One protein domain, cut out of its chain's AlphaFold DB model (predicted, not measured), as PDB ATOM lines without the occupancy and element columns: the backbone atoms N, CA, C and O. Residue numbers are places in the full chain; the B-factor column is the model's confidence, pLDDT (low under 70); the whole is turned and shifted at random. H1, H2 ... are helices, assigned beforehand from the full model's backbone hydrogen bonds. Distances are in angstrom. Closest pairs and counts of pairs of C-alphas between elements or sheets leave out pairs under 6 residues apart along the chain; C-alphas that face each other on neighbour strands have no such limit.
ATOM      1  N   LYS A 130     183.802 188.001 156.648       93.50
ATOM      2  CA  LYS A 130     182.453 188.277 157.118       93.50
ATOM      3  C   LYS A 130     182.034 189.675 156.667       93.50
ATOM      4  O   LYS A 130     182.796 190.608 156.884       93.50
ATOM      5  N   ILE A 131     180.807 189.815 156.170       95.19
ATOM      6  CA  ILE A 131     180.199 191.106 155.805       95.19
ATOM      7  C   ILE A 131     179.286 191.566 156.955       95.19
ATOM      8  O   ILE A 131     178.170 191.047 157.084       95.19
ATOM      9  N   PRO A 132     179.712 192.492 157.841       94.19
ATOM     10  CA  PRO A 132     178.955 192.843 159.050       94.19
ATOM     11  C   PRO A 132     177.600 193.498 158.753       94.19
ATOM     12  O   PRO A 132     176.620 193.276 159.472       94.19
ATOM     13  N   ASP A 133     177.519 194.261 157.667       94.38
ATOM     14  CA  ASP A 133     176.286 194.933 157.261       94.38
ATOM     15  C   ASP A 133     175.209 193.941 156.826       94.38
ATOM     16  O   ASP A 133     174.024 194.153 157.104       94.38
ATOM     17  N   PHE A 134     175.605 192.802 156.250       95.25
ATOM     18  CA  PHE A 134     174.668 191.729 155.945       95.25
ATOM     19  C   PHE A 134     174.069 191.118 157.215       95.25
ATOM     20  O   PHE A 134     172.866 190.863 157.252       95.25
ATOM     21  N   ASP A 135     174.855 190.930 158.280       93.56
ATOM     22  CA  ASP A 135     174.334 190.440 159.563       93.56
ATOM     23  C   ASP A 135     173.277 191.393 160.122       93.56
ATOM     24  O   ASP A 135     172.191 190.961 160.525       93.56
ATOM     25  N   THR A 136     173.575 192.696 160.123       93.69
ATOM     26  CA  THR A 136     172.629 193.730 160.560       93.69
ATOM     27  C   THR A 136     171.365 193.717 159.704       93.69
ATOM     28  O   THR A 136     170.251 193.721 160.240       93.69
ATOM     29  N   TYR A 137     171.521 193.661 158.380       94.25
ATOM     30  CA  TYR A 137     170.417 193.573 157.431       94.25
ATOM     31  C   TYR A 137     169.547 192.337 157.702       94.25
ATOM     32  O   TYR A 137     168.326 192.468 157.812       94.25
ATOM     33  N   PHE A 138     170.153 191.155 157.837       94.38
ATOM     34  CA  PHE A 138     169.447 189.880 157.927       94.38
ATOM     35  C   PHE A 138     168.721 189.741 159.267       94.38
ATOM     36  O   PHE A 138     167.536 189.409 159.295       94.38
ATOM     37  N   ARG A 139     169.374 190.102 160.381       92.75
ATOM     38  CA  ARG A 139     168.785 190.038 161.733       92.75
ATOM     39  C   ARG A 139     167.570 190.951 161.909       92.75
ATOM     40  O   ARG A 139     166.718 190.664 162.753       92.75
ATOM     41  N   ARG A 140     167.468 192.032 161.127       93.00
ATOM     42  CA  ARG A 140     166.323 192.964 161.121       93.00
ATOM     43  C   ARG A 140     165.169 192.508 160.223       93.00
ATOM     44  O   ARG A 140     164.100 193.126 160.251       93.00
ATOM     45  N   ARG A 141     165.345 191.451 159.419       94.50
ATOM     46  CA  ARG A 141     164.263 190.922 158.582       94.50
ATOM     47  C   ARG A 141     163.209 190.229 159.425       94.50
ATOM     48  O   ARG A 141     163.511 189.501 160.368       94.50
ATOM     49  N   ARG A 142     161.961 190.521 159.087       95.25
ATOM     50  CA  ARG A 142     160.754 190.004 159.722       95.25
ATOM     51  C   ARG A 142     159.766 189.625 158.614       95.25
ATOM     52  O   ARG A 142     159.775 190.278 157.568       95.25
ATOM     53  N   PRO A 143     158.899 188.623 158.824       95.69
ATOM     54  CA  PRO A 143     157.846 188.253 157.875       95.69
ATOM     55  C   PRO A 143     157.016 189.452 157.397       95.69
ATOM     56  O   PRO A 143     156.694 189.563 156.218       95.69
ATOM     57  N   SER A 144     156.754 190.408 158.293       95.06
ATOM     58  CA  SER A 144     155.996 191.630 158.006       95.06
ATOM     59  C   SER A 144     156.710 192.626 157.085       95.06
ATOM     60  O   SER A 144     156.043 193.360 156.361       95.06
ATOM     61  N   ASN A 145     158.049 192.675 157.096       95.50
ATOM     62  CA  ASN A 145     158.841 193.669 156.356       95.50
ATOM     63  C   ASN A 145     159.603 193.093 155.151       95.50
ATOM     64  O   ASN A 145     160.319 193.825 154.465       95.50
ATOM     65  N   ASN A 146     159.478 191.788 154.898       95.88
ATOM     66  CA  ASN A 146     160.194 191.084 153.839       95.88
ATOM     67  C   ASN A 146     159.240 190.390 152.858       95.88
ATOM     68  O   ASN A 146     159.405 189.219 152.528       95.88
ATOM     69  N   THR A 147     158.253 191.134 152.360       94.31
ATOM     70  CA  THR A 147     157.222 190.633 151.433       94.31
ATOM     71  C   THR A 147     157.757 190.276 150.043       94.31
ATOM     72  O   THR A 147     157.099 189.564 149.295       94.31
ATOM     73  N   ARG A 148     158.965 190.741 149.696       96.94
ATOM     74  CA  ARG A 148     159.615 190.458 148.407       96.94
ATOM     75  C   ARG A 148     160.145 189.031 148.270       96.94
ATOM     76  O   ARG A 148     160.362 188.584 147.151       96.94
ATOM     77  N   ASN A 149     160.437 188.356 149.384       96.75
ATOM     78  CA  ASN A 149     160.975 186.999 149.365       96.75
ATOM     79  C   ASN A 149     159.829 186.009 149.643       96.75
ATOM     80  O   ASN A 149     159.409 185.900 150.798       96.75
ATOM     81  N   PRO A 150     159.348 185.269 148.626       96.75
ATOM     82  CA  PRO A 150     158.198 184.382 148.783       96.75
ATOM     83  C   PRO A 150     158.472 183.199 149.725       96.75
ATOM     84  O   PRO A 150     157.542 182.680 150.335       96.75
ATOM     85  N   TRP A 151     159.738 182.817 149.915       97.75
ATOM     86  CA  TRP A 151     160.143 181.704 150.780       97.75
ATOM     87  C   TRP A 151     160.407 182.120 152.231       97.75
ATOM     88  O   TRP A 151     160.703 181.277 153.075       97.75
ATOM     89  N   PHE A 152     160.323 183.416 152.560       96.44
ATOM     90  CA  PHE A 152     160.749 183.892 153.878       96.44
ATOM     91  C   PHE A 152     159.861 183.382 155.018       96.44
ATOM     92  O   PHE A 152     160.373 183.096 156.097       96.44
ATOM     93  N   ASN A 153     158.558 183.208 154.778       95.75
ATOM     94  CA  ASN A 153     157.650 182.635 155.776       95.75
ATOM     95  C   ASN A 153     157.984 181.167 156.062       95.75
ATOM     96  O   ASN A 153     158.067 180.777 157.222       95.75
ATOM     97  N   GLU A 154     158.232 180.370 155.022       95.94
ATOM     98  CA  GLU A 154     158.610 178.955 155.159       95.94
ATOM     99  C   GLU A 154     159.956 178.803 155.875       95.94
ATOM    100  O   GLU A 154     160.104 177.972 156.775       95.94
ATOM    101  N   PHE A 155     160.924 179.655 155.523       95.31
ATOM    102  CA  PHE A 155     162.197 179.759 156.227       95.31
ATOM    103  C   PHE A 155     161.988 180.076 157.713       95.31
ATOM    104  O   PHE A 155     162.548 179.382 158.559       95.31
ATOM    105  N   TRP A 156     161.171 181.083 158.037       95.56
ATOM    106  CA  TRP A 156     160.917 181.514 159.414       95.56
ATOM    107  C   TRP A 156     160.329 180.384 160.265       95.56
ATOM    108  O   TRP A 156     160.831 180.086 161.349       95.56
ATOM    109  N   GLU A 157     159.317 179.695 159.732       95.25
ATOM    110  CA  GLU A 157     158.712 178.515 160.353       95.25
ATOM    111  C   GLU A 157     159.737 177.395 160.587       95.25
ATOM    112  O   GLU A 157     159.800 176.805 161.669       95.25
ATOM    113  N   SER A 158     160.575 177.110 159.586       93.38
ATOM    114  CA  SER A 158     161.602 176.068 159.671       93.38
ATOM    115  C   SER A 158     162.709 176.409 160.669       93.38
ATOM    116  O   SER A 158     163.164 175.530 161.411       93.38
ATOM    117  N   ALA A 159     163.136 177.671 160.711       91.88
ATOM    118  CA  ALA A 159     164.237 178.126 161.546       91.88
ATOM    119  C   ALA A 159     163.840 178.212 163.027       91.88
ATOM    120  O   ALA A 159     164.618 177.804 163.887       91.88
ATOM    121  N   HIS A 160     162.613 178.655 163.321       93.44
ATOM    122  CA  HIS A 160     162.094 178.759 164.690       93.44
ATOM    123  C   HIS A 160     161.281 177.542 165.150       93.44
ATOM    124  O   HIS A 160     160.838 177.508 166.295       93.44
ATOM    125  N   LYS A 161     161.093 176.533 164.285       92.69
ATOM    126  CA  LYS A 161     160.287 175.330 164.568       92.69
ATOM    127  C   LYS A 161     158.870 175.686 165.044       92.69
ATOM    128  O   LYS A 161     158.367 175.112 166.007       92.69
ATOM    129  N   CYS A 162     158.239 176.634 164.354       94.56
ATOM    130  CA  CYS A 162     156.876 177.108 164.606       94.56
ATOM    131  C   CYS A 162     156.063 177.172 163.307       94.56
ATOM    132  O   CYS A 162     156.592 176.924 162.223       94.56
ATOM    133  N   LYS A 163     154.767 177.482 163.405       95.31
ATOM    134  CA  LYS A 163     153.876 177.703 162.257       95.31
ATOM    135  C   LYS A 163     153.091 179.003 162.406       95.31
ATOM    136  O   LYS A 163     152.619 179.301 163.495       95.31
ATOM    137  N   PHE A 164     152.886 179.754 161.322       94.06
ATOM    138  CA  PHE A 164     151.967 180.907 161.331       94.06
ATOM    139  C   PHE A 164     150.503 180.468 161.395       94.06
ATOM    140  O   PHE A 164     149.653 181.178 161.924       94.06
ATOM    141  N   LYS A 165     150.212 179.282 160.853       92.44
ATOM    142  CA  LYS A 165     148.907 178.619 160.926       92.44
ATOM    143  C   LYS A 165     149.101 177.203 161.479       92.44
ATOM    144  O   LYS A 165     149.125 176.249 160.697       92.44
ATOM    145  N   PRO A 166     149.344 177.053 162.792       87.44
ATOM    146  CA  PRO A 166     149.548 175.741 163.389       87.44
ATOM    147  C   PRO A 166     148.267 174.903 163.286       87.44
ATOM    148  O   PRO A 166     147.159 175.416 163.437       87.44
ATOM    149  N   LYS A 167     148.424 173.598 163.041       83.25
ATOM    150  CA  LYS A 167     147.376 172.617 163.366       83.25
ATOM    151  C   LYS A 167     147.330 172.447 164.894       83.25
ATOM    152  O   LYS A 167     148.273 172.865 165.568       83.25
ATOM    153  N   GLU A 168     146.253 171.873 165.433       77.00
ATOM    154  CA  GLU A 168     146.087 171.667 166.884       77.00
ATOM    155  C   GLU A 168     147.382 171.121 167.529       77.00
ATOM    156  O   GLU A 168     148.002 170.199 166.999       77.00
ATOM    157  N   ASN A 169     147.805 171.738 168.641       78.19
ATOM    158  CA  ASN A 169     149.057 171.500 169.388       78.19
ATOM    159  C   ASN A 169     150.387 171.994 168.765       78.19
ATOM    160  O   ASN A 169     151.452 171.688 169.302       78.19
ATOM    161  N   GLY A 170     150.374 172.779 167.682       81.44
ATOM    162  CA  GLY A 170     151.585 173.413 167.130       81.44
ATOM    163  C   GLY A 170     151.954 174.755 167.784       81.44
ATOM    164  O   GLY A 170     151.080 175.535 168.159       81.44
ATOM    165  N   SER A 171     153.252 175.068 167.866       91.62
ATOM    166  CA  SER A 171     153.745 176.385 168.296       91.62
ATOM    167  C   SER A 171     153.436 177.463 167.247       91.62
ATOM    168  O   SER A 171     153.711 177.295 166.056       91.62
ATOM    169  N   LEU A 172     152.863 178.584 167.692       94.94
ATOM    170  CA  LEU A 172     152.530 179.723 166.836       94.94
ATOM    171  C   LEU A 172     153.766 180.607 166.606       94.94
ATOM    172  O   LEU A 172     154.401 181.028 167.569       94.94
ATOM    173  N   CYS A 173     154.072 180.933 165.348       95.31
ATOM    174  CA  CYS A 173     155.047 181.975 165.028       95.31
ATOM    175  C   CYS A 173     154.422 183.364 165.228       95.31
ATOM    176  O   CYS A 173     153.408 183.694 164.612       95.31
ATOM    177  N   THR A 174     155.065 184.204 166.031       94.94
ATOM    178  CA  THR A 174     154.719 185.619 166.235       94.94
ATOM    179  C   THR A 174     155.238 186.513 165.110       94.94
ATOM    180  O   THR A 174     154.711 187.600 164.883       94.94
ATOM    181  N   GLY A 175     156.289 186.070 164.414       94.62
ATOM    182  CA  GLY A 175     157.008 186.863 163.423       94.62
ATOM    183  C   GLY A 175     157.999 187.854 164.031       94.62
ATOM    184  O   GLY A 175     158.586 188.625 163.281       94.62
ATOM    185  N   ASN A 176     158.193 187.840 165.356       94.56
ATOM    186  CA  ASN A 176     159.117 188.705 166.101       94.56
ATOM    187  C   ASN A 176     160.237 187.933 166.810       94.56
ATOM    188  O   ASN A 176     161.028 188.530 167.544       94.56
ATOM    189  N   GLU A 177     160.323 186.625 166.582       94.31
ATOM    190  CA  GLU A 177     161.421 185.784 167.035       94.31
ATOM    191  C   GLU A 177     162.790 186.349 166.605       94.31
ATOM    192  O   GLU A 177     162.924 187.125 165.651       94.31
ATOM    193  N   THR A 178     163.834 185.979 167.346       91.06
ATOM    194  CA  THR A 178     165.203 186.450 167.109       91.06
ATOM    195  C   THR A 178     166.130 185.285 166.787       91.06
ATOM    196  O   THR A 178     165.872 184.147 167.172       91.06
ATOM    197  N   PHE A 179     167.225 185.579 166.084       87.19
ATOM    198  CA  PHE A 179     168.291 184.625 165.782       87.19
ATOM    199  C   PHE A 179     169.528 184.943 166.639       87.19
ATOM    200  O   PHE A 179     170.452 185.594 166.139       87.19
ATOM    201  N   PRO A 180     169.551 184.562 167.932       79.56
ATOM    202  CA  PRO A 180     170.682 184.862 168.810       79.56
ATOM    203  C   PRO A 180     171.984 184.260 168.263       79.56
ATOM    204  O   PRO A 180     172.991 184.964 168.164       79.56
ATOM    205  N   ASP A 181     171.918 183.025 167.762       82.81
ATOM    206  CA  ASP A 181     173.060 182.265 167.240       82.81
ATOM    207  C   ASP A 181     173.215 182.364 165.716       82.81
ATOM    208  O   ASP A 181     173.709 181.440 165.067       82.81
ATOM    209  N   PHE A 182     172.773 183.472 165.109       87.81
ATOM    210  CA  PHE A 182     172.956 183.672 163.673       87.81
ATOM    211  C   PHE A 182     174.445 183.658 163.309       87.81
ATOM    212  O   PHE A 182     175.204 184.554 163.701       87.81
ATOM    213  N   LYS A 183     174.827 182.662 162.509       89.31
ATOM    214  CA  LYS A 183     176.130 182.559 161.859       89.31
ATOM    215  C   LYS A 183     175.953 182.811 160.371       89.31
ATOM    216  O   LYS A 183     175.104 182.191 159.733       89.31
ATOM    217  N   GLN A 184     176.754 183.731 159.852       92.31
ATOM    218  CA  GLN A 184     176.799 184.024 158.430       92.31
ATOM    219  C   GLN A 184     177.299 182.793 157.663       92.31
ATOM    220  O   GLN A 184     178.195 182.092 158.136       92.31
ATOM    221  N   GLU A 185     176.692 182.529 156.509       92.00
ATOM    222  CA  GLU A 185     177.136 181.477 155.594       92.00
ATOM    223  C   GLU A 185     178.540 181.822 155.065       92.00
ATOM    224  O   GLU A 185     178.826 182.988 154.781       92.00
TER     225      GLU A 185
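This is residues 130 to 185 of the 243 residues of the protein "Hypothetical protein" of Dimorphilus gyrociliatus (UniProt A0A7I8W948). With little regular structure, this is mostly a winding chain: a short helix, H1, sits toward one end of the long axis and a second, H2, near its middle, while residues 161 to 185 loop out to the other end around Glu 168 and run back toward Lys 130. You will find 56 residues printed, with two named helices in the order H1, H2 and no named strand: all helix by class, though the named elements hold only 17 residues. The whole is elongated, 41 by 24 by 17 A, and only just loose, close to compact, with a radius of gyration of the C-alphas of 12.3 A.

Start at H1, residues 132 to 139, which is apart from H2, residues 152 to 160. In H1 and H2 every O i to N i+4 pair is within hydrogen-bond range.

Find C-alpha 132 at (178.955, 192.843, 159.050); H1 runs 10.9 A from there to C-alpha 139. H2 runs 12.0 A, from C-alpha 152 at (160.749, 183.892, 153.878) to C-alpha 160 at (162.094, 178.759, 164.690).

Look at Lys 130 and Glu 168 for the two C-alphas farthest apart, 41.2 A; those of Lys 130 and Glu 185 are 8.8 A apart. The link from H1 to H2 is long, 12 residues. The printed part has no cut, and no printed residue is under 70 in pLDDT.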